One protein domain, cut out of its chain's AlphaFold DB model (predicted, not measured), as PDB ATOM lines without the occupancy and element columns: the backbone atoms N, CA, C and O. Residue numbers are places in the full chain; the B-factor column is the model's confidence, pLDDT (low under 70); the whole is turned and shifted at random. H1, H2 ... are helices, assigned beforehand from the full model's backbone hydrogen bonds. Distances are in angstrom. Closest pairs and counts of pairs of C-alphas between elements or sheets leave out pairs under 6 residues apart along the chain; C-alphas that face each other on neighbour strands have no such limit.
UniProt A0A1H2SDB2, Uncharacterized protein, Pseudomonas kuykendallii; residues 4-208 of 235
ATOM      1  N   LEU A   4     -27.699 -40.818  -9.802       84.94
ATOM      2  CA  LEU A   4     -28.655 -41.009  -8.706       84.94
ATOM      3  C   LEU A   4     -29.776 -39.968  -8.756       84.94
ATOM      4  O   LEU A   4     -30.946 -40.334  -8.721       84.94
ATOM      5  N   ALA A   5     -29.434 -38.687  -8.924       84.00
ATOM      6  CA  ALA A   5     -30.432 -37.631  -9.097       84.00
ATOM      7  C   ALA A   5     -31.294 -37.851 -10.352       84.00
ATOM      8  O   ALA A   5     -32.493 -37.573 -10.334       84.00
ATOM      9  N   LEU A   6     -30.699 -38.388 -11.423       86.00
ATOM     10  CA  LEU A   6     -31.422 -38.733 -12.644       86.00
ATOM     11  C   LEU A   6     -32.414 -39.887 -12.426       86.00
ATOM     12  O   LEU A   6     -33.572 -39.772 -12.821       86.00
ATOM     13  N   ARG A   7     -32.006 -40.966 -11.743       89.62
ATOM     14  CA  ARG A   7     -32.912 -42.066 -11.357       89.62
ATOM     15  C   ARG A   7     -34.082 -41.550 -10.523       89.62
ATOM     16  O   ARG A   7     -35.233 -41.865 -10.811       89.62
ATOM     17  N   ASP A   8     -33.792 -40.705  -9.540       87.88
ATOM     18  CA  ASP A   8     -34.794 -40.066  -8.691       87.88
ATOM     19  C   ASP A   8     -35.806 -39.238  -9.493       87.88
ATOM     20  O   ASP A   8     -37.006 -39.275  -9.209       87.88
ATOM     21  N   LEU A   9     -35.333 -38.479 -10.484       87.56
ATOM     22  CA  LEU A   9     -36.176 -37.684 -11.375       87.56
ATOM     23  C   LEU A   9     -37.102 -38.582 -12.204       87.56
ATOM     24  O   LEU A   9     -38.312 -38.349 -12.233       87.56
ATOM     25  N   ILE A  10     -36.541 -39.614 -12.837       88.38
ATOM     26  CA  ILE A  10     -37.286 -40.554 -13.682       88.38
ATOM     27  C   ILE A  10     -38.367 -41.259 -12.861       88.38
ATOM     28  O   ILE A  10     -39.533 -41.260 -13.249       88.38
ATOM     29  N   GLN A  11     -38.022 -41.761 -11.674       88.88
ATOM     30  CA  GLN A  11     -38.980 -42.424 -10.790       88.88
ATOM     31  C   GLN A  11     -40.116 -41.496 -10.337       88.88
ATOM     32  O   GLN A  11     -41.262 -41.928 -10.205       88.88
ATOM     33  N   ARG A  12     -39.830 -40.214 -10.073       87.06
ATOM     34  CA  ARG A  12     -40.876 -39.229  -9.740       87.06
ATOM     35  C   ARG A  12     -41.819 -39.009 -10.922       87.06
ATOM     36  O   ARG A  12     -43.029 -38.982 -10.707       87.06
ATOM     37  N   ALA A  13     -41.283 -38.898 -12.138       85.81
ATOM     38  CA  ALA A  13     -42.080 -38.729 -13.351       85.81
ATOM     39  C   ALA A  13     -42.950 -39.964 -13.653       85.81
ATOM     40  O   ALA A  13     -44.128 -39.808 -13.966       85.81
ATOM     41  N   GLN A  14     -42.413 -41.177 -13.480       86.56
ATOM     42  CA  GLN A  14     -43.161 -42.435 -13.617       86.56
ATOM     43  C   GLN A  14     -44.322 -42.523 -12.610       86.56
ATOM     44  O   GLN A  14     -45.453 -42.806 -12.995       86.56
ATOM     45  N   ARG A  15     -44.083 -42.207 -11.326       86.38
ATOM     46  CA  ARG A  15     -45.150 -42.192 -10.302       86.38
ATOM     47  C   ARG A  15     -46.248 -41.171 -10.600       86.38
ATOM     48  O   ARG A  15     -47.420 -41.418 -10.319       86.38
ATOM     49  N   GLN A  16     -45.872 -40.012 -11.137       84.50
ATOM     50  CA  GLN A  16     -46.840 -38.997 -11.537       84.50
ATOM     51  C   GLN A  16     -47.692 -39.489 -12.710       84.50
ATOM     52  O   GLN A  16     -48.912 -39.341 -12.663       84.50
ATOM     53  N   GLU A  17     -47.084 -40.144 -13.702       85.31
ATOM     54  CA  GLU A  17     -47.801 -40.710 -14.849       85.31
ATOM     55  C   GLU A  17     -48.848 -41.746 -14.430       85.31
ATOM     56  O   GLU A  17     -49.965 -41.720 -14.945       85.31
ATOM     57  N   THR A  18     -48.556 -42.586 -13.429       83.75
ATOM     58  CA  THR A  18     -49.539 -43.549 -12.893       83.75
ATOM     59  C   THR A  18     -50.800 -42.862 -12.358       83.75
ATOM     60  O   THR A  18     -51.868 -43.467 -12.315       83.75
ATOM     61  N   THR A  19     -50.680 -41.598 -11.943       82.94
ATOM     62  CA  THR A  19     -51.789 -40.795 -11.415       82.94
ATOM     63  C   THR A  19     -52.470 -39.965 -12.506       82.94
ATOM     64  O   THR A  19     -53.694 -39.843 -12.497       82.94
ATOM     65  N   THR A  20     -51.714 -39.368 -13.434       85.06
ATOM     66  CA  THR A  20     -52.260 -38.404 -14.405       85.06
ATOM     67  C   THR A  20     -52.656 -39.032 -15.740       85.06
ATOM     68  O   THR A  20     -53.612 -38.558 -16.363       85.06
ATOM     69  N   GLY A  21     -51.967 -40.085 -16.191       84.12
ATOM     70  CA  GLY A  21     -52.166 -40.700 -17.507       84.12
ATOM     71  C   GLY A  21     -51.837 -39.769 -18.684       84.12
ATOM     72  O   GLY A  21     -52.477 -39.857 -19.737       84.12
ATOM     73  N   ASP A  22     -50.933 -38.803 -18.494       83.81
ATOM     74  CA  ASP A  22     -50.599 -37.793 -19.503       83.81
ATOM     75  C   ASP A  22     -49.855 -38.392 -20.698       83.81
ATOM     76  O   ASP A  22     -50.188 -38.078 -21.843       83.81
ATOM     77  N   LEU A  23     -48.870 -39.258 -20.456       84.38
ATOM     78  CA  LEU A  23     -48.129 -39.972 -21.493       84.38
ATOM     79  C   LEU A  23     -49.077 -40.838 -22.317       84.38
ATOM     80  O   LEU A  23     -49.016 -40.798 -23.545       84.38
ATOM     81  N   ALA A  24     -49.979 -41.579 -21.668       84.69
ATOM     82  CA  ALA A  24     -50.950 -42.414 -22.374       84.69
ATOM     83  C   ALA A  24     -51.811 -41.589 -23.352       84.69
ATOM     84  O   ALA A  24     -51.965 -41.978 -24.511       84.69
ATOM     85  N   ARG A  25     -52.298 -40.411 -22.930       84.88
ATOM     86  CA  ARG A  25     -53.045 -39.485 -23.804       84.88
ATOM     87  C   ARG A  25     -52.183 -38.898 -24.924       84.88
ATOM     88  O   ARG A  25     -52.643 -38.786 -26.059       84.88
ATOM     89  N   GLN A  26     -50.937 -38.525 -24.627       82.38
ATOM     90  CA  GLN A  26     -50.000 -38.008 -25.630       82.38
ATOM     91  C   GLN A  26     -49.675 -39.050 -26.707       82.38
ATOM     92  O   GLN A  26     -49.587 -38.710 -27.886       82.38
ATOM     93  N   ILE A  27     -49.502 -40.310 -26.309       84.31
ATOM     94  CA  ILE A  27     -49.270 -41.435 -27.217       84.31
ATOM     95  C   ILE A  27     -50.505 -41.687 -28.078       84.31
ATOM     96  O   ILE A  27     -50.375 -41.868 -29.283       84.31
ATOM     97  N   GLU A  28     -51.704 -41.632 -27.500       84.00
ATOM     98  CA  GLU A  28     -52.963 -41.811 -28.231       84.00
ATOM     99  C   GLU A  28     -53.145 -40.771 -29.348       84.00
ATOM    100  O   GLU A  28     -53.509 -41.119 -30.470       84.00
ATOM    101  N   ALA A  29     -52.769 -39.512 -29.101       81.56
ATOM    102  CA  ALA A  29     -52.779 -38.463 -30.123       81.56
ATOM    103  C   ALA A  29     -51.739 -38.676 -31.247       81.56
ATOM    104  O   ALA A  29     -51.912 -38.174 -32.360       81.56
ATOM    105  N   ARG A  30     -50.651 -39.402 -30.963       77.88
ATOM    106  CA  ARG A  30     -49.554 -39.675 -31.910       77.88
ATOM    107  C   ARG A  30     -49.707 -41.002 -32.648       77.88
ATOM    108  O   ARG A  30     -49.174 -41.132 -33.744       77.88
ATOM    109  N   LEU A  31     -50.474 -41.942 -32.100       77.62
ATOM    110  CA  LEU A  31     -50.721 -43.273 -32.660       77.62
ATOM    111  C   LEU A  31     -51.224 -43.232 -34.107       77.62
ATOM    112  O   LEU A  31     -50.789 -44.030 -34.927       77.62
ATOM    113  N   LEU A  32     -52.070 -42.253 -34.437       72.44
ATOM    114  CA  LEU A  32     -52.599 -42.044 -35.792       72.44
ATOM    115  C   LEU A  32     -51.553 -41.552 -36.807       72.44
ATOM    116  O   LEU A  32     -51.846 -41.477 -37.997       72.44
ATOM    117  N   ARG A  33     -50.362 -41.157 -36.345       75.56
ATOM    118  CA  ARG A  33     -49.278 -40.592 -37.161       75.56
ATOM    119  C   ARG A  33     -48.026 -41.468 -37.158       75.56
ATOM    120  O   ARG A  33     -47.026 -41.058 -37.734       75.56
ATOM    121  N   LEU A  34     -48.065 -42.624 -36.494       74.25
ATOM    122  CA  LEU A  34     -46.954 -43.568 -36.522       74.25
ATOM    123  C   LEU A  34     -46.793 -44.131 -37.928       74.25
ATOM    124  O   LEU A  34     -47.775 -44.449 -38.602       74.25
ATOM    125  N   HIS A  35     -45.541 -44.264 -38.354       72.69
ATOM    126  CA  HIS A  35     -45.239 -44.870 -39.635       72.69
ATOM    127  C   HIS A  35     -45.696 -46.346 -39.654       72.69
ATOM    128  O   HIS A  35     -45.462 -47.056 -38.672       72.69
ATOM    129  N   PRO A  36     -46.295 -46.843 -40.757       66.75
ATOM    130  CA  PRO A  36     -46.808 -48.217 -40.855       66.75
ATOM    131  C   PRO A  36     -45.784 -49.332 -40.593       66.75
ATOM    132  O   PRO A  36     -46.168 -50.452 -40.270       66.75
ATOM    133  N   SER A  37     -44.485 -49.040 -40.716       67.38
ATOM    134  CA  SER A  37     -43.396 -49.993 -40.444       67.38
ATOM    135  C   SER A  37     -43.210 -50.313 -38.954       67.38
ATOM    136  O   SER A  37     -42.596 -51.330 -38.614       67.38
ATOM    137  N   ILE A  38     -43.750 -49.483 -38.050       68.06
ATOM    138  CA  ILE A  38     -43.769 -49.771 -36.612       68.06
ATOM    139  C   ILE A  38     -44.914 -50.745 -36.345       68.06
ATOM    140  O   ILE A  38     -46.074 -50.359 -36.188       68.06
ATOM    141  N   GLN A  39     -44.573 -52.029 -36.276       66.94
ATOM    142  CA  GLN A  39     -45.531 -53.068 -35.945       66.94
ATOM    143  C   GLN A  39     -45.698 -53.157 -34.432       66.94
ATOM    144  O   GLN A  39     -44.819 -53.599 -33.692       66.94
ATOM    145  N   LEU A  40     -46.866 -52.731 -33.973       68.31
ATOM    146  CA  LEU A  40     -47.317 -52.943 -32.608       68.31
ATOM    147  C   LEU A  40     -48.121 -54.246 -32.597       68.31
ATOM    148  O   LEU A  40     -48.882 -54.515 -33.526       68.31
ATOM    149  N   GLY A  41     -47.910 -55.090 -31.585       64.56
ATOM    150  CA  GLY A  41     -48.645 -56.352 -31.461       64.56
ATOM    151  C   GLY A  41     -50.164 -56.141 -31.501       64.56
ATOM    152  O   GLY A  41     -50.652 -55.061 -31.198       64.56
ATOM    153  N   VAL A  42     -50.918 -57.195 -31.825       55.75
ATOM    154  CA  VAL A  42     -52.346 -57.143 -32.225       55.75
ATOM    155  C   VAL A  42     -53.299 -56.512 -31.182       55.75
ATOM    156  O   VAL A  42     -54.450 -56.208 -31.495       55.75
ATOM    157  N   HIS A  43     -52.844 -56.287 -29.943       64.19
ATOM    158  CA  HIS A  43     -53.636 -55.713 -28.855       64.19
ATOM    159  C   HIS A  43     -52.839 -54.680 -28.033       64.19
ATOM    160  O   HIS A  43     -51.652 -54.858 -27.778       64.19
ATOM    161  N   ASP A  44     -53.527 -53.628 -27.567       78.25
ATOM    162  CA  ASP A  44     -53.005 -52.589 -26.656       78.25
ATOM    163  C   ASP A  44     -51.790 -51.790 -27.182       78.25
ATOM    164  O   ASP A  44     -50.786 -51.610 -26.496       78.25
ATOM    165  N   HIS A  45     -51.890 -51.241 -28.398       80.12
ATOM    166  CA  HIS A  45     -50.839 -50.392 -28.980       80.12
ATOM    167  C   HIS A  45     -50.423 -49.233 -28.060       80.12
ATOM    168  O   HIS A  45     -49.238 -48.925 -27.927       80.12
ATOM    169  N   ARG A  46     -51.402 -48.603 -27.394       83.88
ATOM    170  CA  ARG A  46     -51.161 -47.511 -26.446       83.88
ATOM    171  C   ARG A  46     -50.320 -47.986 -25.270       83.88
ATOM    172  O   ARG A  46     -49.284 -47.387 -25.008       83.88
ATOM    173  N   GLY A  47     -50.728 -49.049 -24.579       83.00
ATOM    174  CA  GLY A  47     -49.983 -49.544 -23.428       83.00
ATOM    175  C   GLY A  47     -48.611 -50.101 -23.801       83.00
ATOM    176  O   GLY A  47     -47.672 -49.933 -23.026       83.00
ATOM    177  N   VAL A  48     -48.453 -50.695 -24.991       83.88
ATOM    178  CA  VAL A  48     -47.136 -51.099 -25.516       83.88
ATOM    179  C   VAL A  48     -46.211 -49.889 -25.638       83.88
ATOM    180  O   VAL A  48     -45.115 -49.908 -25.084       83.88
ATOM    181  N   LEU A  49     -46.662 -48.814 -26.286       85.06
ATOM    182  CA  LEU A  49     -45.855 -47.605 -26.455       85.06
ATOM    183  C   LEU A  49     -45.617 -46.856 -25.137       85.06
ATOM    184  O   LEU A  49     -44.539 -46.302 -24.939       85.06
ATOM    185  N   THR A  50     -46.585 -46.846 -24.215       85.94
ATOM    186  CA  THR A  50     -46.401 -46.256 -22.879       85.94
ATOM    187  C   THR A  50     -45.286 -46.979 -22.130       85.94
ATOM    188  O   THR A  50     -44.344 -46.330 -21.676       85.94
ATOM    189  N   ARG A  51     -45.329 -48.318 -22.086       86.38
ATOM    190  CA  ARG A  51     -44.279 -49.136 -21.459       86.38
ATOM    191  C   ARG A  51     -42.934 -48.986 -22.165       86.38
ATOM    192  O   ARG A  51     -41.900 -48.992 -21.501       86.38
ATOM    193  N   PHE A  52     -42.943 -48.844 -23.491       87.56
ATOM    194  CA  PHE A  52     -41.741 -48.547 -24.265       87.56
ATOM    195  C   PHE A  52     -41.096 -47.241 -23.781       87.56
ATOM    196  O   PHE A  52     -39.935 -47.266 -23.391       87.56
ATOM    197  N   VAL A  53     -41.844 -46.131 -23.729       88.81
ATOM    198  CA  VAL A  53     -41.306 -44.830 -23.288       88.81
ATOM    199  C   VAL A  53     -40.807 -44.894 -21.845       88.81
ATOM    200  O   VAL A  53     -39.715 -44.408 -21.558       88.81
ATOM    201  N   GLU A  54     -41.567 -45.520 -20.942       87.62
ATOM    202  CA  GLU A  54     -41.176 -45.675 -19.537       87.62
ATOM    203  C   GLU A  54     -39.818 -46.359 -19.387       87.62
ATOM    204  O   GLU A  54     -38.934 -45.831 -18.711       87.62
ATOM    205  N   ARG A  55     -39.645 -47.503 -20.052       86.56
ATOM    206  CA  ARG A  55     -38.412 -48.290 -19.991       86.56
ATOM    207  C   ARG A  55     -37.255 -47.637 -20.750       86.56
ATOM    208  O   ARG A  55     -36.119 -47.684 -20.289       86.56
ATOM    209  N   TYR A  56     -37.539 -47.002 -21.886       88.38
ATOM    210  CA  TYR A  56     -36.547 -46.289 -22.692       88.38
ATOM    211  C   TYR A  56     -35.900 -45.142 -21.904       88.38
ATOM    212  O   TYR A  56     -34.678 -44.979 -21.919       88.38
ATOM    213  N   VAL A  57     -36.713 -44.384 -21.159       89.88
ATOM    214  CA  VAL A  57     -36.238 -43.335 -20.244       89.88
ATOM    215  C   VAL A  57     -35.509 -43.946 -19.040       89.88
ATOM    216  O   VAL A  57     -34.445 -43.458 -18.659       89.88
ATOM    217  N   GLU A  58     -36.044 -45.018 -18.449       88.94
ATOM    218  CA  GLU A  58     -35.473 -45.687 -17.268       88.94
ATOM    219  C   GLU A  58     -34.058 -46.231 -17.480       88.94
ATOM    220  O   GLU A  58     -33.263 -46.255 -16.539       88.94
ATOM    221  N   GLN A  59     -33.707 -46.630 -18.702       86.81
ATOM    222  CA  GLN A  59     -32.395 -47.205 -18.999       86.81
ATOM    223  C   GLN A  59     -31.252 -46.180 -19.012       86.81
ATOM    224  O   GLN A  59     -30.094 -46.541 -18.777       86.81
ATOM    225  N   VAL A  60     -31.558 -44.901 -19.249       89.31
ATOM    226  CA  VAL A  60     -30.552 -43.851 -19.477       89.31
ATOM    227  C   VAL A  60     -29.466 -43.796 -18.392       89.31
ATOM    228  O   VAL A  60     -28.289 -43.776 -18.750       89.31
ATOM    229  N   PRO A  61     -29.771 -43.818 -17.077       89.12
ATOM    230  CA  PRO A  61     -28.740 -43.746 -16.043       89.12
ATOM    231  C   PRO A  61     -27.728 -44.894 -16.114       89.12
ATOM    232  O   PRO A  61     -26.530 -44.654 -15.986       89.12
ATOM    233  N   ALA A  62     -28.204 -46.126 -16.325       85.06
ATOM    234  CA  ALA A  62     -27.347 -47.308 -16.394       85.06
ATOM    235  C   ALA A  62     -26.482 -47.296 -17.662       85.06
ATOM    236  O   ALA A  62     -25.293 -47.596 -17.602       85.06
ATOM    237  N   MET A  63     -27.056 -46.875 -18.793       85.62
ATOM    238  CA  MET A  63     -26.323 -46.703 -20.047       85.62
ATOM    239  C   MET A  63     -25.202 -45.662 -19.911       85.62
ATOM    240  O   MET A  63     -24.067 -45.926 -20.305       85.62
ATOM    241  N   LEU A  64     -25.486 -44.496 -19.321       87.12
ATOM    242  CA  LEU A  64     -24.480 -43.447 -19.130       87.12
ATOM    243  C   LEU A  64     -23.349 -43.894 -18.183       87.12
ATOM    244  O   LEU A  64     -22.189 -43.549 -18.405       87.12
ATOM    245  N   GLU A  65     -23.664 -44.666 -17.138       84.75
ATOM    246  CA  GLU A  65     -22.660 -45.277 -16.252       84.75
ATOM    247  C   GLU A  65     -21.774 -46.283 -16.993       84.75
ATOM    248  O   GLU A  65     -20.551 -46.227 -16.859       84.75
ATOM    249  N   ALA A  66     -22.374 -47.161 -17.800       82.00
ATOM    250  CA  ALA A  66     -21.644 -48.136 -18.602       82.00
ATOM    251  C   ALA A  66     -20.703 -47.445 -19.601       82.00
ATOM    252  O   ALA A  66     -19.510 -47.744 -19.624       82.00
ATOM    253  N   ALA A  67     -21.196 -46.453 -20.348       81.88
ATOM    254  CA  ALA A  67     -20.384 -45.689 -21.294       81.88
ATOM    255  C   ALA A  67     -19.218 -44.956 -20.605       81.88
ATOM    256  O   ALA A  67     -18.096 -44.945 -21.116       81.88
ATOM    257  N   ALA A  68     -19.451 -44.376 -19.422       84.44
ATOM    258  CA  ALA A  68     -18.402 -43.713 -18.649       84.44
ATOM    259  C   ALA A  68     -17.322 -44.695 -18.176       84.44
ATOM    260  O   ALA A  68     -16.143 -44.339 -18.187       84.44
ATOM    261  N   ARG A  69     -17.719 -45.912 -17.778       81.50
ATOM    262  CA  ARG A  69     -16.785 -46.953 -17.345       81.50
ATOM    263  C   ARG A  69     -15.912 -47.436 -18.497       81.50
ATOM    264  O   ARG A  69     -14.696 -47.460 -18.355       81.50
ATOM    265  N   VAL A  70     -16.512 -47.736 -19.648       74.88
ATOM    266  CA  VAL A  70     -15.749 -48.183 -20.819       74.88
ATOM    267  C   VAL A  70     -14.791 -47.096 -21.304       74.88
ATOM    268  O   VAL A  70     -13.647 -47.386 -21.639       74.88
ATOM    269  N   ALA A  71     -15.207 -45.828 -21.292       79.94
ATOM    270  CA  ALA A  71     -14.321 -44.731 -21.670       79.94
ATOM    271  C   ALA A  71     -13.120 -44.565 -20.724       79.94
ATOM    272  O   ALA A  71     -12.051 -44.138 -21.161       79.94
ATOM    273  N   GLU A  72     -13.285 -44.875 -19.438       83.44
ATOM    274  CA  GLU A  72     -12.187 -44.908 -18.471       83.44
ATOM    275  C   GLU A  72     -11.223 -46.053 -18.776       83.44
ATOM    276  O   GLU A  72     -10.025 -45.809 -18.924       83.44
ATOM    277  N   ASP A  73     -11.750 -47.258 -19.001       73.88
ATOM    278  CA  ASP A  73     -10.950 -48.427 -19.378       73.88
ATOM    279  C   ASP A  73     -10.200 -48.193 -20.714       73.88
ATOM    280  O   ASP A  73      -9.063 -48.639 -20.883       73.88
ATOM    281  N   ALA A  74     -10.784 -47.412 -21.633       72.19
ATOM    282  CA  ALA A  74     -10.187 -47.013 -22.910       72.19
ATOM    283  C   ALA A  74      -9.203 -45.829 -22.834       72.19
ATOM    284  O   ALA A  74      -8.585 -45.467 -23.841       72.19
ATOM    285  N   GLY A  75      -9.051 -45.188 -21.668       77.62
ATOM    286  CA  GLY A  75      -8.211 -43.997 -21.506       77.62
ATOM    287  C   GLY A  75      -8.728 -42.762 -22.259       77.62
ATOM    288  O   GLY A  75      -7.940 -41.894 -22.643       77.62
ATOM    289  N   LEU A  76     -10.040 -42.695 -22.489       81.56
ATOM    290  CA  LEU A  76     -10.760 -41.641 -23.217       81.56
ATOM    291  C   LEU A  76     -11.704 -40.831 -22.322       81.56
ATOM    292  O   LEU A  76     -12.481 -39.996 -22.789       81.56
ATOM    293  N   GLU A  77     -11.614 -41.034 -21.012       84.62
ATOM    294  CA  GLU A  77     -12.440 -40.362 -20.015       84.62
ATOM    295  C   GLU A  77     -12.432 -38.832 -20.124       84.62
ATOM    296  O   GLU A  77     -13.475 -38.204 -19.952       84.62
ATOM    297  N   ALA A  78     -11.294 -38.225 -20.465       84.44
ATOM    298  CA  ALA A  78     -11.157 -36.775 -20.564       84.44
ATOM    299  C   ALA A  78     -11.964 -36.177 -21.729       84.44
ATOM    300  O   ALA A  78     -12.285 -34.992 -21.699       84.44
ATOM    301  N   GLN A  79     -12.286 -36.979 -22.748       84.19
ATOM    302  CA  GLN A  79     -13.078 -36.568 -23.909       84.19
ATOM    303  C   GLN A  79     -14.535 -37.022 -23.777       84.19
ATOM    304  O   GLN A  79     -15.449 -36.263 -24.087       84.19
ATOM    305  N   VAL A  80     -14.765 -38.235 -23.266       84.31
ATOM    306  CA  VAL A  80     -16.104 -38.834 -23.197       84.31
ATOM    307  C   VAL A  80     -16.895 -38.373 -21.971       84.31
ATOM    308  O   VAL A  80     -18.080 -38.067 -22.098       84.31
ATOM    309  N   LYS A  81     -16.285 -38.269 -20.777       87.12
ATOM    310  CA  LYS A  81     -17.020 -37.864 -19.558       87.12
ATOM    311  C   LYS A  81     -17.674 -36.471 -19.691       87.12
ATOM    312  O   LYS A  81     -18.804 -36.339 -19.215       87.12
ATOM    313  N   PRO A  82     -17.058 -35.453 -20.333       87.31
ATOM    314  CA  PRO A  82     -17.721 -34.177 -20.613       87.31
ATOM    315  C   PRO A  82     -18.969 -34.312 -21.492       87.31
ATOM    316  O   PRO A  82     -20.007 -33.758 -21.138       87.31
ATOM    317  N   LEU A  83     -18.906 -35.103 -22.569       86.00
ATOM    318  CA  LEU A  83     -20.059 -35.364 -23.436       86.00
ATOM    319  C   LEU A  83     -21.194 -36.041 -22.658       86.00
ATOM    320  O   LEU A  83     -22.329 -35.567 -22.667       86.00
ATOM    321  N   LEU A  84     -20.886 -37.101 -21.905       86.50
ATOM    322  CA  LEU A  84     -21.881 -37.789 -21.072       86.50
ATOM    323  C   LEU A  84     -22.478 -36.860 -20.000       86.50
ATOM    324  O   LEU A  84     -23.663 -36.950 -19.679       86.50
ATOM    325  N   ALA A  85     -21.692 -35.923 -19.464       84.75
ATOM    326  CA  ALA A  85     -22.199 -34.915 -18.540       84.75
ATOM    327  C   ALA A  85     -23.185 -33.948 -19.219       84.75
ATOM    328  O   ALA A  85     -24.167 -33.559 -18.582       84.75
ATOM    329  N   THR A  86     -22.985 -33.614 -20.499       81.69
ATOM    330  CA  THR A  86     -23.951 -32.841 -21.294       81.69
ATOM    331  C   THR A  86     -25.285 -33.573 -21.413       81.69
ATOM    332  O   THR A  86     -26.322 -32.935 -21.238       81.69
ATOM    333  N   ALA A  87     -25.290 -34.903 -21.576       82.06
ATOM    334  CA  ALA A  87     -26.534 -35.681 -21.586       82.06
ATOM    335  C   ALA A  87     -27.372 -35.443 -20.319       82.06
ATOM    336  O   ALA A  87     -28.573 -35.198 -20.390       82.06
ATOM    337  N   ASN A  88     -26.722 -35.415 -19.151       78.56
ATOM    338  CA  ASN A  88     -27.386 -35.141 -17.878       78.56
ATOM    339  C   ASN A  88     -28.000 -33.728 -17.826       78.56
ATOM    340  O   ASN A  88     -29.050 -33.541 -17.216       78.56
ATOM    341  N   THR A  89     -27.398 -32.730 -18.484       78.25
ATOM    342  CA  THR A  89     -27.955 -31.364 -18.519       78.25
ATOM    343  C   THR A  89     -29.291 -31.278 -19.253       78.25
ATOM    344  O   THR A  89     -30.115 -30.450 -18.878       78.25
ATOM    345  N   PHE A  90     -29.580 -32.174 -20.202       77.50
ATOM    346  CA  PHE A  90     -30.897 -32.217 -20.850       77.50
ATOM    347  C   PHE A  90     -32.015 -32.649 -19.899       77.50
ATOM    348  O   PHE A  90     -33.172 -32.290 -20.099       77.50
ATOM    349  N   PHE A  91     -31.674 -33.366 -18.826       78.19
ATOM    350  CA  PHE A  91     -32.639 -33.790 -17.816       78.19
ATOM    351  C   PHE A  91     -32.836 -32.779 -16.694       78.19
ATOM    352  O   PHE A  91     -33.923 -32.741 -16.132       78.19
ATOM    353  N   VAL A  92     -31.814 -31.994 -16.329       73.19
ATOM    354  CA  VAL A  92     -31.844 -31.148 -15.113       73.19
ATOM    355  C   VAL A  92     -31.408 -29.691 -15.318       73.19
ATOM    356  O   VAL A  92     -31.356 -28.929 -14.356       73.19
ATOM    357  N   GLY A  93     -31.058 -29.291 -16.541       64.56
ATOM    358  CA  GLY A  93     -30.592 -27.946 -16.876       64.56
ATOM    359  C   GLY A  93     -31.707 -26.901 -17.040       64.56
ATOM    360  O   GLY A  93     -32.895 -27.218 -16.984       64.56
ATOM    361  N   PRO A  94     -31.349 -25.625 -17.257       53.09
ATOM    362  CA  PRO A  94     -32.321 -24.578 -17.567       53.09
ATOM    363  C   PRO A  94     -33.030 -24.881 -18.899       53.09
ATOM    364  O   PRO A  94     -32.377 -25.140 -19.905       53.09
ATOM    365  N   GLY A  95     -34.368 -24.879 -18.893       57.94
ATOM    366  CA  GLY A  95     -35.194 -25.325 -20.026       57.94
ATOM    367  C   GLY A  95     -35.426 -26.841 -20.091       57.94
ATOM    368  O   GLY A  95     -36.083 -27.312 -21.019       57.94
ATOM    369  N   ALA A  96     -34.920 -27.609 -19.117       59.50
ATOM    370  CA  ALA A  96     -35.142 -29.045 -19.047       59.50
ATOM    371  C   ALA A  96     -36.613 -29.392 -18.745       59.50
ATOM    372  O   ALA A  96     -37.347 -28.604 -18.135       59.50
ATOM    373  N   PRO A  97     -37.046 -30.621 -19.074       56.75
ATOM    374  CA  PRO A  97     -38.432 -31.054 -18.915       56.75
ATOM    375  C   PRO A  97     -38.944 -31.086 -17.466       56.75
ATOM    376  O   PRO A  97     -40.135 -31.307 -17.241       56.75
ATOM    377  N   VAL A  98     -38.071 -30.859 -16.477       51.34
ATOM    378  CA  VAL A  98     -38.384 -30.799 -15.037       51.34
ATOM    379  C   VAL A  98     -39.536 -29.843 -14.736       51.34
ATOM    380  O   VAL A  98     -40.344 -30.136 -13.858       51.34
ATOM    381  N   GLU A  99     -39.676 -28.746 -15.485       50.62
ATOM    382  CA  GLU A  99     -40.805 -27.820 -15.319       50.62
ATOM    383  C   GLU A  99     -42.154 -28.449 -15.706       50.62
ATOM    384  O   GLU A  99     -43.190 -28.084 -15.155       50.62
ATOM    385  N   ARG A 100     -42.148 -29.444 -16.602       53.88
ATOM    386  CA  ARG A 100     -43.344 -30.155 -17.079       53.88
ATOM    387  C   ARG A 100     -43.661 -31.425 -16.280       53.88
ATOM    388  O   ARG A 100     -44.756 -31.957 -16.450       53.88
ATOM    389  N   LYS A 101     -42.737 -31.895 -15.421       58.97
ATOM    390  CA  LYS A 101     -42.837 -33.064 -14.508       58.97
ATOM    391  C   LYS A 101     -43.514 -34.320 -15.085       58.97
ATOM    392  O   LYS A 101     -44.029 -35.140 -14.333       58.97
ATOM    393  N   ASN A 102     -43.535 -34.489 -16.400       69.31
ATOM    394  CA  ASN A 102     -44.190 -35.618 -17.044       69.31
ATOM    395  C   ASN A 102     -43.159 -36.426 -17.824       69.31
ATOM    396  O   ASN A 102     -42.199 -35.881 -18.369       69.31
ATOM    397  N   ILE A 103     -43.348 -37.742 -17.844       75.00
ATOM    398  CA  ILE A 103     -42.398 -38.665 -18.461       75.00
ATOM    399  C   ILE A 103     -42.328 -38.499 -19.985       75.00
ATOM    400  O   ILE A 103     -41.267 -38.686 -20.568       75.00
ATOM    401  N   GLY A 104     -43.417 -38.052 -20.623       73.19
ATOM    402  CA  GLY A 104     -43.419 -37.707 -22.046       73.19
ATOM    403  C   GLY A 104     -42.428 -36.594 -22.382       73.19
ATOM    404  O   GLY A 104     -41.804 -36.627 -23.431       73.19
ATOM    405  N   ALA A 105     -42.208 -35.656 -21.464       75.50
ATOM    406  CA  ALA A 105     -41.229 -34.596 -21.628       75.50
ATOM    407  C   ALA A 105     -39.789 -35.095 -21.379       75.50
ATOM    408  O   ALA A 105     -38.847 -34.502 -21.888       75.50
ATOM    409  N   LEU A 106     -39.603 -36.205 -20.650       87.31
ATOM    410  CA  LEU A 106     -38.295 -36.860 -20.499       87.31
ATOM    411  C   LEU A 106     -37.890 -37.683 -21.731       87.31
ATOM    412  O   LEU A 106     -36.711 -38.012 -21.854       87.31
ATOM    413  N   LEU A 107     -38.825 -38.001 -22.634       88.69
ATOM    414  CA  LEU A 107     -38.540 -38.768 -23.849       88.69
ATOM    415  C   LEU A 107     -37.498 -38.066 -24.730       88.69
ATOM    416  O   LEU A 107     -36.565 -38.719 -25.186       88.69
ATOM    417  N   ASP A 108     -37.606 -36.747 -24.900       86.31
ATOM    418  CA  ASP A 108     -36.667 -35.953 -25.704       86.31
ATOM    419  C   ASP A 108     -35.240 -36.027 -25.126       86.31
ATOM    420  O   ASP A 108     -34.265 -36.259 -25.842       86.31
ATOM    421  N   ALA A 109     -35.122 -35.891 -23.800       87.75
ATOM    422  CA  ALA A 109     -33.847 -35.974 -23.090       87.75
ATOM    423  C   ALA A 109     -33.260 -37.395 -23.122       87.75
ATOM    424  O   ALA A 109     -32.049 -37.563 -23.274       87.75
ATOM    425  N   ALA A 110     -34.109 -38.421 -23.024       90.06
ATOM    426  CA  ALA A 110     -33.692 -39.808 -23.179       90.06
ATOM    427  C   ALA A 110     -33.200 -40.090 -24.597       90.06
ATOM    428  O   ALA A 110     -32.131 -40.667 -24.757       90.06
ATOM    429  N   TYR A 111     -33.922 -39.623 -25.616       90.44
ATOM    430  CA  TYR A 111     -33.512 -39.763 -27.008       90.44
ATOM    431  C   TYR A 111     -32.149 -39.131 -27.276       90.44
ATOM    432  O   TYR A 111     -31.271 -39.794 -27.821       90.44
ATOM    433  N   LEU A 112     -31.928 -37.905 -26.798       88.75
ATOM    434  CA  LEU A 112     -30.621 -37.252 -26.876       88.75
ATOM    435  C   LEU A 112     -29.510 -38.064 -26.203       88.75
ATOM    436  O   LEU A 112     -28.418 -38.176 -26.753       88.75
ATOM    437  N   ALA A 113     -29.767 -38.622 -25.018       89.75
ATOM    438  CA  ALA A 113     -28.775 -39.419 -24.304       89.75
ATOM    439  C   ALA A 113     -28.423 -40.712 -25.056       89.75
ATOM    440  O   ALA A 113     -27.242 -41.035 -25.170       89.75
ATOM    441  N   HIS A 114     -29.424 -41.418 -25.589       88.75
ATOM    442  CA  HIS A 114     -29.220 -42.624 -26.400       88.75
ATOM    443  C   HIS A 114     -28.475 -42.300 -27.699       88.75
ATOM    444  O   HIS A 114     -27.453 -42.925 -27.972       88.75
ATOM    445  N   ARG A 115     -28.886 -41.263 -28.444       88.88
ATOM    446  CA  ARG A 115     -28.200 -40.835 -29.679       88.88
ATOM    447  C   ARG A 115     -26.762 -40.387 -29.422       88.88
ATOM    448  O   ARG A 115     -25.890 -40.639 -30.246       88.88
ATOM    449  N   LEU A 116     -26.494 -39.737 -28.287       88.31
ATOM    450  CA  LEU A 116     -25.137 -39.343 -27.910       88.31
ATOM    451  C   LEU A 116     -24.243 -40.559 -27.674       88.31
ATOM    452  O   LEU A 116     -23.111 -40.581 -28.152       88.31
ATOM    453  N   VAL A 117     -24.733 -41.553 -26.929       85.94
ATOM    454  CA  VAL A 117     -23.982 -42.789 -26.695       85.94
ATOM    455  C   VAL A 117     -23.778 -43.545 -28.007       85.94
ATOM    456  O   VAL A 117     -22.661 -43.992 -28.247       85.94
ATOM    457  N   GLU A 118     -24.791 -43.611 -28.875       85.56
ATOM    458  CA  GLU A 118     -24.688 -44.219 -30.208       85.56
ATOM    459  C   GLU A 118     -23.628 -43.520 -31.075       85.56
ATOM    460  O   GLU A 118     -22.723 -44.177 -31.572       85.56
ATOM    461  N   GLU A 119     -23.637 -42.188 -31.171       86.56
ATOM    462  CA  GLU A 119     -22.639 -41.448 -31.959       86.56
ATOM    463  C   GLU A 119     -21.217 -41.620 -31.393       86.56
ATOM    464  O   GLU A 119     -20.254 -41.750 -32.148       86.56
ATOM    465  N   ILE A 120     -21.050 -41.663 -30.064       82.81
ATOM    466  CA  ILE A 120     -19.753 -41.996 -29.450       82.81
ATOM    467  C   ILE A 120     -19.342 -43.421 -29.846       82.81
ATOM    468  O   ILE A 120     -18.188 -43.645 -30.211       82.81
ATOM    469  N   ASN A 121     -20.277 -44.370 -29.802       79.56
ATOM    470  CA  ASN A 121     -20.052 -45.759 -30.178       79.56
ATOM    471  C   ASN A 121     -19.619 -45.885 -31.647       79.56
ATOM    472  O   ASN A 121     -18.623 -46.549 -31.929       79.56
ATOM    473  N   ASP A 122     -20.274 -45.171 -32.563       80.62
ATOM    474  CA  ASP A 122     -19.956 -45.145 -33.995       80.62
ATOM    475  C   ASP A 122     -18.522 -44.662 -34.254       80.62
ATOM    476  O   ASP A 122     -17.796 -45.225 -35.085       80.62
ATOM    477  N   ARG A 123     -18.053 -43.658 -33.497       80.19
ATOM    478  CA  ARG A 123     -16.653 -43.199 -33.565       80.19
ATOM    479  C   ARG A 123     -15.685 -44.272 -33.083       80.19
ATOM    480  O   ARG A 123     -14.643 -44.475 -33.706       80.19
ATOM    481  N   TYR A 124     -16.029 -44.985 -32.015       75.56
ATOM    482  CA  TYR A 124     -15.223 -46.105 -31.529       75.56
ATOM    483  C   TYR A 124     -15.153 -47.237 -32.554       75.56
ATOM    484  O   TYR A 124     -14.051 -47.682 -32.868       75.56
ATOM    485  N   ILE A 125     -16.283 -47.642 -33.142       75.38
ATOM    486  CA  ILE A 125     -16.326 -48.670 -34.194       75.38
ATOM    487  C   ILE A 125     -15.446 -48.248 -35.372       75.38
ATOM    488  O   ILE A 125     -14.608 -49.026 -35.824       75.38
ATOM    489  N   THR A 126     -15.578 -46.999 -35.823       78.06
ATOM    490  CA  THR A 126     -14.822 -46.464 -36.965       78.06
ATOM    491  C   THR A 126     -13.307 -46.533 -36.751       78.06
ATOM    492  O   THR A 126     -12.567 -46.851 -37.680       78.06
ATOM    493  N   HIS A 127     -12.822 -46.252 -35.538       73.12
ATOM    494  CA  HIS A 127     -11.382 -46.150 -35.266       73.12
ATOM    495  C   HIS A 127     -10.755 -47.403 -34.633       73.12
ATOM    496  O   HIS A 127      -9.543 -47.613 -34.750       73.12
ATOM    497  N   LEU A 128     -11.551 -48.233 -33.957       68.00
ATOM    498  CA  LEU A 128     -11.088 -49.398 -33.194       68.00
ATOM    499  C   LEU A 128     -11.651 -50.722 -33.720       68.00
ATOM    500  O   LEU A 128     -11.228 -51.775 -33.254       68.00
ATOM    501  N   GLY A 129     -12.577 -50.686 -34.683       65.38
ATOM    502  CA  GLY A 129     -13.180 -51.871 -35.296       65.38
ATOM    503  C   GLY A 129     -14.159 -52.626 -34.391       65.38
ATOM    504  O   GLY A 129     -14.649 -53.684 -34.779       65.38
ATOM    505  N   ARG A 130     -14.443 -52.110 -33.189       64.88
ATOM    506  CA  ARG A 130     -15.388 -52.682 -32.222       64.88
ATOM    507  C   ARG A 130     -16.160 -51.576 -31.490       64.88
ATOM    508  O   ARG A 130     -15.608 -50.491 -31.293       64.88
ATOM    509  N   PRO A 131     -17.410 -51.841 -31.081       63.56
ATOM    510  CA  PRO A 131     -18.200 -50.893 -30.308       63.56
ATOM    511  C   PRO A 131     -17.654 -50.704 -28.885       63.56
ATOM    512  O   PRO A 131     -17.173 -51.646 -28.262       63.56
ATOM    513  N   LEU A 132     -17.792 -49.482 -28.363       61.38
ATOM    514  CA  LEU A 132     -17.700 -49.133 -26.942       61.38
ATOM    515  C   LEU A 132     -18.748 -49.900 -26.115       61.38
ATOM    516  O   LEU A 132     -18.454 -50.382 -25.026       61.38
ATOM    517  N   THR A 133     -19.973 -50.029 -26.628       59.47
ATOM    518  CA  THR A 133     -21.034 -50.841 -26.011       59.47
ATOM    519  C   THR A 133     -21.789 -51.622 -27.085       59.47
ATOM    520  O   THR A 133     -22.221 -51.006 -28.057       59.47
ATOM    521  N   PRO A 134     -22.033 -52.932 -26.926       57.19
ATOM    522  CA  PRO A 134     -22.757 -53.741 -27.914       57.19
ATOM    523  C   PRO A 134     -24.283 -53.499 -27.914       57.19
ATOM    524  O   PRO A 134     -25.040 -54.351 -28.360       57.19
ATOM    525  N   LEU A 135     -24.752 -52.360 -27.390       60.19
ATOM    526  CA  LEU A 135     -26.172 -52.033 -27.321       60.19
ATOM    527  C   LEU A 135     -26.664 -51.620 -28.712       60.19
ATOM    528  O   LEU A 135     -26.360 -50.520 -29.167       60.19
ATOM    529  N   ASP A 136     -27.437 -52.485 -29.361       64.19
ATOM    530  CA  ASP A 136     -28.236 -52.082 -30.515       64.19
ATOM    531  C   ASP A 136     -29.429 -51.253 -30.010       64.19
ATOM    532  O   ASP A 136     -30.368 -51.746 -29.371       64.19
ATOM    533  N   THR A 137     -29.317 -49.941 -30.213       68.38
ATOM    534  CA  THR A 137     -30.357 -48.951 -29.931       68.38
ATOM    535  C   THR A 137     -31.151 -48.585 -31.174       68.38
ATOM    536  O   THR A 137     -32.111 -47.831 -31.053       68.38
ATOM    537  N   THR A 138     -30.807 -49.086 -32.363       70.00
ATOM    538  CA  THR A 138     -31.274 -48.530 -33.638       70.00
ATOM    539  C   THR A 138     -32.795 -48.583 -33.761       70.00
ATOM    540  O   THR A 138     -33.433 -47.575 -34.077       70.00
ATOM    541  N   VAL A 139     -33.411 -49.722 -33.436       71.94
ATOM    542  CA  VAL A 139     -34.876 -49.858 -33.510       71.94
ATOM    543  C   VAL A 139     -35.573 -49.034 -32.423       71.94
ATOM    544  O   VAL A 139     -36.578 -48.375 -32.698       71.94
ATOM    545  N   ALA A 140     -35.042 -49.025 -31.199       80.50
ATOM    546  CA  ALA A 140     -35.606 -48.237 -30.103       80.50
ATOM    547  C   ALA A 140     -35.519 -46.729 -30.398       80.50
ATOM    548  O   ALA A 140     -36.499 -46.001 -30.234       80.50
ATOM    549  N   ASN A 141     -34.387 -46.273 -30.926       85.31
ATOM    550  CA  ASN A 141     -34.159 -44.888 -31.304       85.31
ATOM    551  C   ASN A 141     -35.085 -44.477 -32.445       85.31
ATOM    552  O   ASN A 141     -35.660 -43.397 -32.376       85.31
ATOM    553  N   LEU A 142     -35.334 -45.341 -33.434       82.81
ATOM    554  CA  LEU A 142     -36.294 -45.045 -34.499       82.81
ATOM    555  C   LEU A 142     -37.727 -44.872 -33.965       82.81
ATOM    556  O   LEU A 142     -38.434 -43.948 -34.367       82.81
ATOM    557  N   ILE A 143     -38.162 -45.729 -33.036       83.94
ATOM    558  CA  ILE A 143     -39.489 -45.605 -32.411       83.94
ATOM    559  C   ILE A 143     -39.573 -44.302 -31.608       83.94
ATOM    560  O   ILE A 143     -40.541 -43.552 -31.745       83.94
ATOM    561  N   ALA A 144     -38.555 -43.998 -30.799       88.12
ATOM    562  CA  ALA A 144     -38.484 -42.751 -30.044       88.12
ATOM    563  C   ALA A 144     -38.478 -41.524 -30.974       88.12
ATOM    564  O   ALA A 144     -39.246 -40.593 -30.745       88.12
ATOM    565  N   HIS A 145     -37.709 -41.557 -32.064       88.06
ATOM    566  CA  HIS A 145     -37.665 -40.521 -33.099       88.06
ATOM    567  C   HIS A 145     -39.063 -40.252 -33.673       88.06
ATOM    568  O   HIS A 145     -39.492 -39.102 -33.767       88.06
ATOM    569  N   GLN A 146     -39.811 -41.305 -34.008       84.81
ATOM    570  CA  GLN A 146     -41.173 -41.188 -34.538       84.81
ATOM    571  C   GLN A 146     -42.164 -40.644 -33.494       84.81
ATOM    572  O   GLN A 146     -43.016 -39.816 -33.818       84.81
ATOM    573  N   LEU A 147     -42.031 -41.040 -32.223       85.38
ATOM    574  CA  LEU A 147     -42.849 -40.507 -31.127       85.38
ATOM    575  C   LEU A 147     -42.552 -39.027 -30.833       85.38
ATOM    576  O   LEU A 147     -43.469 -38.262 -30.533       85.38
ATOM    577  N   ILE A 148     -41.294 -38.606 -30.932       85.69
ATOM    578  CA  ILE A 148     -40.876 -37.206 -30.775       85.69
ATOM    579  C   ILE A 148     -41.371 -36.377 -31.969       85.69
ATOM    580  O   ILE A 148     -41.922 -35.285 -31.797       85.69
ATOM    581  N   GLY A 149     -41.263 -36.950 -33.166       84.88
ATOM    582  CA  GLY A 149     -41.665 -36.373 -34.440       84.88
ATOM    583  C   GLY A 149     -40.459 -35.946 -35.273       84.88
ATOM    584  O   GLY A 149     -39.557 -35.266 -34.784       84.88
ATOM    585  N   GLU A 150     -40.496 -36.283 -36.564       82.69
ATOM    586  CA  GLU A 150     -39.338 -36.239 -37.472       82.69
ATOM    587  C   GLU A 150     -38.576 -34.915 -37.478       82.69
ATOM    588  O   GLU A 150     -37.355 -34.897 -37.373       82.69
ATOM    589  N   ARG A 151     -39.264 -33.771 -37.594       84.69
ATOM    590  CA  ARG A 151     -38.568 -32.473 -37.662       84.69
ATOM    591  C   ARG A 151     -37.752 -32.199 -36.404       84.69
ATOM    592  O   ARG A 151     -36.599 -31.807 -36.509       84.69
ATOM    593  N   TYR A 152     -38.356 -32.411 -35.238       83.88
ATOM    594  CA  TYR A 152     -37.692 -32.108 -33.979       83.88
ATOM    595  C   TYR A 152     -36.605 -33.138 -33.671       83.88
ATOM    596  O   TYR A 152     -35.493 -32.750 -33.337       83.88
ATOM    597  N   ALA A 153     -36.874 -34.428 -33.882       86.56
ATOM    598  CA  ALA A 153     -35.877 -35.478 -33.696       86.56
ATOM    599  C   ALA A 153     -34.648 -35.290 -34.610       86.56
ATOM    600  O   ALA A 153     -33.521 -35.363 -34.129       86.56
ATOM    601  N   ASN A 154     -34.837 -34.891 -35.872       87.00
ATOM    602  CA  ASN A 154     -33.728 -34.541 -36.767       87.00
ATOM    603  C   ASN A 154     -32.900 -33.340 -36.273       87.00
ATOM    604  O   ASN A 154     -31.696 -33.267 -36.534       87.00
ATOM    605  N   ASP A 155     -33.518 -32.356 -35.614       85.88
ATOM    606  CA  ASP A 155     -32.790 -31.227 -35.017       85.88
ATOM    607  C   ASP A 155     -31.922 -31.700 -33.842       85.88
ATOM    608  O   ASP A 155     -30.768 -31.277 -33.719       85.88
ATOM    609  N   LEU A 156     -32.454 -32.614 -33.022       86.31
ATOM    610  CA  LEU A 156     -31.723 -33.261 -31.932       86.31
ATOM    611  C   LEU A 156     -30.530 -34.066 -32.468       86.31
ATOM    612  O   LEU A 156     -29.418 -33.906 -31.964       86.31
ATOM    613  N   ASP A 157     -30.726 -34.848 -33.533       87.81
ATOM    614  CA  ASP A 157     -29.667 -35.646 -34.161       87.81
ATOM    615  C   ASP A 157     -28.507 -34.772 -34.647       87.81
ATOM    616  O   ASP A 157     -27.340 -35.048 -34.358       87.81
ATOM    617  N   ARG A 158     -28.812 -33.657 -35.327       87.00
ATOM    618  CA  ARG A 158     -27.780 -32.717 -35.792       87.00
ATOM    619  C   ARG A 158     -27.037 -32.050 -34.639       87.00
ATOM    620  O   ARG A 158     -25.825 -31.848 -34.738       87.00
ATOM    621  N   ALA A 159     -27.735 -31.708 -33.557       85.44
ATOM    622  CA  ALA A 159     -27.109 -31.123 -32.374       85.44
ATOM    623  C   ALA A 159     -26.122 -32.102 -31.717       85.44
ATOM    624  O   ALA A 159     -25.005 -31.706 -31.374       85.44
ATOM    625  N   VAL A 160     -26.502 -33.379 -31.601       86.88
ATOM    626  CA  VAL A 160     -25.633 -34.438 -31.068       86.88
ATOM    627  C   VAL A 160     -24.411 -34.646 -31.957       86.88
ATOM    628  O   VAL A 160     -23.286 -34.585 -31.461       86.88
ATOM    629  N   ALA A 161     -24.612 -34.818 -33.266       85.38
ATOM    630  CA  ALA A 161     -23.519 -35.025 -34.212       85.38
ATOM    631  C   ALA A 161     -22.499 -33.872 -34.168       85.38
ATOM    632  O   ALA A 161     -21.289 -34.105 -34.125       85.38
ATOM    633  N   GLY A 162     -22.977 -32.623 -34.107       82.62
ATOM    634  CA  GLY A 162     -22.120 -31.444 -33.973       82.62
ATOM    635  C   GLY A 162     -21.329 -31.416 -32.660       82.62
ATOM    636  O   GLY A 162     -20.132 -31.125 -32.671       82.62
ATOM    637  N   ALA A 163     -21.968 -31.754 -31.536       82.00
ATOM    638  CA  ALA A 163     -21.313 -31.792 -30.229       82.00
ATOM    639  C   ALA A 163     -20.218 -32.870 -30.160       82.00
ATOM    640  O   ALA A 163     -19.111 -32.592 -29.693       82.00
ATOM    641  N   VAL A 164     -20.499 -34.075 -30.667       83.81
ATOM    642  CA  VAL A 164     -19.528 -35.178 -30.680       83.81
ATOM    643  C   VAL A 164     -18.369 -34.872 -31.618       83.81
ATOM    644  O   VAL A 164     -17.218 -34.989 -31.202       83.81
ATOM    645  N   ALA A 165     -18.639 -34.410 -32.842       80.88
ATOM    646  CA  ALA A 165     -17.588 -34.065 -33.798       80.88
ATOM    647  C   ALA A 165     -16.629 -32.985 -33.261       80.88
ATOM    648  O   ALA A 165     -15.432 -33.036 -33.537       80.88
ATOM    649  N   GLY A 166     -17.134 -32.036 -32.464       78.31
ATOM    650  CA  GLY A 166     -16.318 -30.988 -31.850       78.31
ATOM    651  C   GLY A 166     -15.410 -31.457 -30.703       78.31
ATOM    652  O   GLY A 166     -14.420 -30.785 -30.420       78.31
ATOM    653  N   GLN A 167     -15.716 -32.578 -30.035       75.12
ATOM    654  CA  GLN A 167     -14.962 -33.059 -28.860       75.12
ATOM    655  C   GLN A 167     -14.207 -34.380 -29.083       75.12
ATOM    656  O   GLN A 167     -13.175 -34.606 -28.447       75.12
ATOM    657  N   LEU A 168     -14.682 -35.239 -29.987       75.81
ATOM    658  CA  LEU A 168     -14.100 -36.539 -30.341       75.81
ATOM    659  C   LEU A 168     -13.633 -36.543 -31.805       75.81
ATOM    660  O   LEU A 168     -14.166 -37.254 -32.658       75.81
ATOM    661  N   GLY A 169     -12.618 -35.728 -32.101       75.56
ATOM    662  CA  GLY A 169     -11.932 -35.749 -33.396       75.56
ATOM    663  C   GLY A 169     -11.061 -36.999 -33.590       75.56
ATOM    664  O   GLY A 169     -10.665 -37.646 -32.621       75.56
ATOM    665  N   ALA A 170     -10.712 -37.308 -34.845       72.25
ATOM    666  CA  ALA A 170      -9.924 -38.496 -35.210       72.25
ATOM    667  C   ALA A 170      -8.582 -38.596 -34.453       72.25
ATOM    668  O   ALA A 170      -8.172 -39.679 -34.045       72.25
ATOM    669  N   GLU A 171      -7.948 -37.456 -34.175       76.56
ATOM    670  CA  GLU A 171      -6.654 -37.349 -33.484       76.56
ATOM    671  C   GLU A 171      -6.670 -37.929 -32.059       76.56
ATOM    672  O   GLU A 171      -5.651 -38.373 -31.529       76.56
ATOM    673  N   VAL A 172      -7.842 -37.952 -31.416       78.19
ATOM    674  CA  VAL A 172      -8.017 -38.534 -30.081       78.19
ATOM    675  C   VAL A 172      -7.772 -40.047 -30.111       78.19
ATOM    676  O   VAL A 172      -7.209 -40.590 -29.158       78.19
ATOM    677  N   PHE A 173      -8.130 -40.712 -31.211       73.88
ATOM    678  CA  PHE A 173      -8.022 -42.162 -31.371       73.88
ATOM    679  C   PHE A 173      -6.620 -42.636 -31.784       73.88
ATOM    680  O   PHE A 173      -6.324 -43.827 -31.697       73.88
ATOM    681  N   GLU A 174      -5.725 -41.724 -32.171       75.00
ATOM    682  CA  GLU A 174      -4.329 -42.043 -32.508       75.00
ATOM    683  C   GLU A 174      -3.413 -42.140 -31.273       75.00
ATOM    684  O   GLU A 174      -2.247 -42.534 -31.368       75.00
ATOM    685  N   ARG A 175      -3.928 -41.805 -30.085       76.00
ATOM    686  CA  ARG A 175      -3.165 -41.800 -28.831       76.00
ATOM    687  C   ARG A 175      -2.739 -43.207 -28.406       76.00
ATOM    688  O   ARG A 175      -3.467 -44.187 -28.549       76.00
ATOM    689  N   GLY A 176      -1.562 -43.296 -27.781       66.81
ATOM    690  CA  GLY A 176      -0.983 -44.568 -27.330       66.81
ATOM    691  C   GLY A 176      -1.851 -45.347 -26.331       66.81
ATOM    692  O   GLY A 176      -1.882 -46.572 -26.398       66.81
ATOM    693  N   SER A 177      -2.596 -44.656 -25.458       68.94
ATOM    694  CA  SER A 177      -3.546 -45.273 -24.517       68.94
ATOM    695  C   SER A 177      -4.680 -46.009 -25.233       68.94
ATOM    696  O   SER A 177      -4.970 -47.159 -24.915       68.94
ATOM    697  N   VAL A 178      -5.247 -45.387 -26.267       68.25
ATOM    698  CA  VAL A 178      -6.322 -45.956 -27.089       68.25
ATOM    699  C   VAL A 178      -5.818 -47.161 -27.881       68.25
ATOM    700  O   VAL A 178      -6.491 -48.185 -27.976       68.25
ATOM    701  N   ARG A 179      -4.587 -47.083 -28.401       67.88
ATOM    702  CA  ARG A 179      -3.944 -48.202 -29.101       67.88
ATOM    703  C   ARG A 179      -3.690 -49.401 -28.181       67.88
ATOM    704  O   ARG A 179      -3.849 -50.536 -28.624       67.88
ATOM    705  N   ALA A 180      -3.300 -49.163 -26.927       68.56
ATOM    706  CA  ALA A 180      -3.106 -50.217 -25.932       68.56
ATOM    707  C   ALA A 180      -4.438 -50.873 -25.536       68.56
ATOM    708  O   ALA A 180      -4.518 -52.099 -25.473       68.56
ATOM    709  N   TYR A 181      -5.492 -50.071 -25.355       68.69
ATOM    710  CA  TYR A 181      -6.840 -50.579 -25.121       68.69
ATOM    711  C   TYR A 181      -7.359 -51.406 -26.302       68.69
ATOM    712  O   TYR A 181      -7.862 -52.502 -26.095       68.69
ATOM    713  N   ARG A 182      -7.162 -50.951 -27.548       66.06
ATOM    714  CA  ARG A 182      -7.530 -51.727 -28.744       66.06
ATOM    715  C   ARG A 182      -6.912 -53.123 -28.728       66.06
ATOM    716  O   ARG A 182      -7.617 -54.100 -28.939       66.06
ATOM    717  N   LEU A 183      -5.618 -53.210 -28.415       64.88
ATOM    718  CA  LEU A 183      -4.915 -54.489 -28.326       64.88
ATOM    719  C   LEU A 183      -5.473 -55.369 -27.195       64.88
ATOM    720  O   LEU A 183      -5.578 -56.579 -27.348       64.88
ATOM    721  N   HIS A 184      -5.844 -54.765 -26.061       66.25
ATOM    722  CA  HIS A 184      -6.473 -55.465 -24.943       66.25
ATOM    723  C   HIS A 184      -7.857 -56.022 -25.314       66.25
ATOM    724  O   HIS A 184      -8.140 -57.180 -25.024       66.25
ATOM    725  N   VAL A 185      -8.688 -55.234 -26.003       61.41
ATOM    726  CA  VAL A 185     -10.023 -55.648 -26.461       61.41
ATOM    727  C   VAL A 185      -9.943 -56.708 -27.563       61.41
ATOM    728  O   VAL A 185     -10.726 -57.649 -27.539       61.41
ATOM    729  N   GLU A 186      -9.000 -56.611 -28.507       61.72
ATOM    730  CA  GLU A 186      -8.765 -57.645 -29.535       61.72
ATOM    731  C   GLU A 186      -8.470 -59.026 -28.923       61.72
ATOM    732  O   GLU A 186      -8.801 -60.046 -29.524       61.72
ATOM    733  N   LEU A 187      -7.890 -59.052 -27.719       55.59
ATOM    734  CA  LEU A 187      -7.535 -60.262 -26.973       55.59
ATOM    735  C   LEU A 187      -8.655 -60.784 -26.055       55.59
ATOM    736  O   LEU A 187      -8.500 -61.863 -25.485       55.59
ATOM    737  N   GLN A 188      -9.759 -60.047 -25.887       54.69
ATOM    738  CA  GLN A 188     -10.924 -60.498 -25.121       54.69
ATOM    739  C   GLN A 188     -12.028 -60.994 -26.075       54.69
ATOM    740  O   GLN A 188     -12.471 -60.267 -26.972       54.69
ATOM    741  N   GLU A 189     -12.464 -62.245 -25.884       47.03
ATOM    742  CA  GLU A 189     -13.615 -62.855 -26.582       47.03
ATOM    743  C   GLU A 189     -14.962 -62.528 -25.914       47.03
ATOM    744  O   GLU A 189     -16.019 -62.815 -26.474       47.03
ATOM    745  N   ASP A 190     -14.942 -61.887 -24.745       44.81
ATOM    746  CA  ASP A 190     -16.140 -61.651 -23.946       44.81
ATOM    747  C   ASP A 190     -16.909 -60.424 -24.455       44.81
ATOM    748  O   ASP A 190     -16.806 -59.306 -23.945       44.81
ATOM    749  N   GLY A 191     -17.718 -60.646 -25.489       44.84
ATOM    750  CA  GLY A 191     -18.838 -59.772 -25.805       44.84
ATOM    751  C   GLY A 191     -19.851 -59.866 -24.671       44.84
ATOM    752  O   GLY A 191     -20.556 -60.864 -24.558       44.84
ATOM    753  N   ALA A 192     -19.907 -58.853 -23.803       41.44
ATOM    754  CA  ALA A 192     -20.979 -58.756 -22.822       41.44
ATOM    755  C   ALA A 192     -22.322 -58.858 -23.566       41.44
ATOM    756  O   ALA A 192     -22.624 -58.032 -24.427       41.44
ATOM    757  N   ASP A 193     -23.076 -59.912 -23.265       41.62
ATOM    758  CA  ASP A 193     -24.298 -60.290 -23.967       41.62
ATOM    759  C   ASP A 193     -25.429 -59.342 -23.532       41.62
ATOM    760  O   ASP A 193     -26.181 -59.605 -22.591       41.62
ATOM    761  N   TRP A 194     -25.474 -58.155 -24.144       45.59
ATOM    762  CA  TRP A 194     -26.519 -57.159 -23.912       45.59
ATOM    763  C   TRP A 194     -27.636 -57.373 -24.941       45.59
ATOM    764  O   TRP A 194     -27.407 -57.189 -26.134       45.59
ATOM    765  N   PRO A 195     -28.846 -57.785 -24.526       49.72
ATOM    766  CA  PRO A 195     -29.898 -58.134 -25.476       49.72
ATOM    767  C   PRO A 195     -30.433 -56.908 -26.232       49.72
ATOM    768  O   PRO A 195     -30.624 -55.862 -25.622       49.72
ATOM    769  N   GLU A 196     -30.757 -57.090 -27.519       60.09
ATOM    770  CA  GLU A 196     -31.452 -56.131 -28.403       60.09
ATOM    771  C   GLU A 196     -32.493 -55.282 -27.660       60.09
ATOM    772  O   GLU A 196     -33.508 -55.820 -27.186       60.09
ATOM    773  N   LEU A 197     -32.262 -53.967 -27.565       61.12
ATOM    774  CA  LEU A 197     -33.042 -53.100 -26.688       61.12
ATOM    775  C   LEU A 197     -34.521 -53.110 -27.081       61.12
ATOM    776  O   LEU A 197     -35.386 -53.357 -26.245       61.12
ATOM    777  N   ALA A 198     -34.839 -52.942 -28.361       55.34
ATOM    778  CA  ALA A 198     -36.229 -52.920 -28.812       55.34
ATOM    779  C   ALA A 198     -36.987 -54.215 -28.465       55.34
ATOM    780  O   ALA A 198     -38.120 -54.175 -27.969       55.34
ATOM    781  N   ARG A 199     -36.324 -55.371 -28.600       60.16
ATOM    782  CA  ARG A 199     -36.888 -56.679 -28.244       60.16
ATOM    783  C   ARG A 199     -37.128 -56.812 -26.739       60.16
ATOM    784  O   ARG A 199     -38.156 -57.358 -26.342       60.16
ATOM    785  N   GLN A 200     -36.239 -56.286 -25.892       62.09
ATOM    786  CA  GLN A 200     -36.468 -56.214 -24.439       62.09
ATOM    787  C   GLN A 200     -37.635 -55.288 -24.077       62.09
ATOM    788  O   GLN A 200     -38.352 -55.518 -23.096       62.09
ATOM    789  N   LEU A 201     -37.836 -54.240 -24.875       60.62
ATOM    790  CA  LEU A 201     -38.929 -53.286 -24.722       60.62
ATOM    791  C   LEU A 201     -40.259 -53.792 -25.304       60.62
ATOM    792  O   LEU A 201     -41.294 -53.168 -25.074       60.62
ATOM    793  N   GLY A 202     -40.255 -54.946 -25.979       57.84
ATOM    794  CA  GLY A 202     -41.447 -55.583 -26.535       57.84
ATOM    795  C   GLY A 202     -41.960 -54.930 -27.819       57.84
ATOM    796  O   GLY A 202     -43.142 -55.077 -28.128       57.84
ATOM    797  N   VAL A 203     -41.102 -54.207 -28.548       56.16
ATOM    798  CA  VAL A 203     -41.436 -53.585 -29.837       56.16
ATOM    799  C   VAL A 203     -40.454 -54.060 -30.903       56.16
ATOM    800  O   VAL A 203     -39.258 -54.177 -30.652       56.16
ATOM    801  N   THR A 204     -40.952 -54.339 -32.104       54.78
ATOM    802  CA  THR A 204     -40.136 -54.777 -33.242       54.78
ATOM    803  C   THR A 204     -40.477 -53.954 -34.473       54.78
ATOM    804  O   THR A 204     -41.636 -53.605 -34.692       54.78
ATOM    805  N   LEU A 205     -39.473 -53.666 -35.294       44.56
ATOM    806  CA  LEU A 205     -39.670 -53.052 -36.599       44.56
ATOM    807  C   LEU A 205     -39.834 -54.159 -37.641       44.56
ATOM    808  O   LEU A 205     -39.006 -55.067 -37.697       44.56
ATOM    809  N   ALA A 206     -40.858 -54.072 -38.486       45.66
ATOM    810  CA  ALA A 206     -40.826 -54.790 -39.752       45.66
ATOM    811  C   ALA A 206     -40.143 -53.871 -40.759       45.66
ATOM    812  O   ALA A 206     -40.769 -52.984 -41.339       45.66
ATOM    813  N   LEU A 207     -38.832 -54.043 -40.919       37.91
ATOM    814  CA  LEU A 207     -38.171 -53.554 -42.117       37.91
ATOM    815  C   LEU A 207     -38.657 -54.449 -43.243       37.91
ATOM    816  O   LEU A 207     -38.273 -55.618 -43.310       37.91
ATOM    817  N   ASP A 208     -39.530 -53.920 -44.093       35.16
ATOM    818  CA  ASP A 208     -39.886 -54.596 -45.328       35.16
ATOM    819  C   ASP A 208     -38.663 -54.521 -46.255       35.16
ATOM    820  O   ASP A 208     -38.517 -53.639 -47.098       35.16
TER     821      ASP A 208
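What this domain is: This is residues 4 to 208 of the 235 residues of an uncharacterized protein of Pseudomonas kuykendallii (UniProt A0A1H2SDB2). The long helix H7 runs through the middle of a long body, with H4, H5 and H9 lengthwise round it as a four-helix bundle. H1, H2, H3 and H8 gather round the first half of H7, H10 and H11 lie near its far end, and residues 187 to 196 lead back from H11 to H12, which packs on H3 and H8. The printed part has 205 residues, with twelve named helices, H1 to H12 in chain order, and no named strand; the class is all helix. It is compact, with a radius of gyration of the C-alphas of 17.7 A and spans of 52 by 41 by 28 A.

Where its parts are: H7, residues 103 to 128, is the longest helix at 36.2 A, from C-alpha 103 at (-42.398, -38.665, -18.461) to C-alpha 128 at (-11.088, -49.398, -33.194). H4, residues 60 to 73, is 20.1 A long, H5, residues 77 to 92, 22.0 A, and H9, residues 150 to 167, 26.0 A. H1, residues 4 to 20, is 24.4 A long and begins at (-28.655, -41.009, -8.706); H3, residues 45 to 58, is 19.9 A long. The shorter ones are H2, residues 22 to 31, H6, residues 97 to 100, H8, residues 138 to 148, H10, residues 170 to 173, H11, residues 176 to 186, and H12, residues 197 to 201.

How they stand to each other: H7 is the hub, touching eight helices. H5 touches it at a shallow tilt of 14 degrees, opposite ways, the closest C-alphas being those of Ala 87 and Ala 113, 5.1 A apart. H9 touches H7 with residues 156 to 164 alone, at a steep tilt of 44 degrees, closest at Leu 116 and Val 160, C-alphas 5.9 A apart. H4 and H5 form a helical hairpin. H3 touches H7 with residues 53 to 57 alone; the closest C-alphas, of Val 57 and Ala 110, are 5.2 A apart. H1, H2, H6 and H8 also touch H7, H6 only just, with 3 pairs of C-alphas within 8 A. H12 touches H8, closest at Ala 140 and Ala 198, C-alphas 4.9 A apart. H10 and H11 are close to H7 but not clearly touching. Every O i to N i+4 pair is within hydrogen-bond range in H2, H3, H4, H8, H9, H11 and H12, against 12 of 13 in H1, 8 of 12 in H5 and 20 of 22 in H7; H6 and H10 are too short for such a pair.

The domain as a whole: The two C-alphas farthest apart, of His 43 and Gly 176, are 53.8 A apart. The printed part has no cut; the long link is H2 to H3, and its residues 38 to 39 pair antiparallel with residues 204 to 205. The pLDDT is under 70 at residues 36 to 43, 93 to 102, 128 to 137 and 176 to 208.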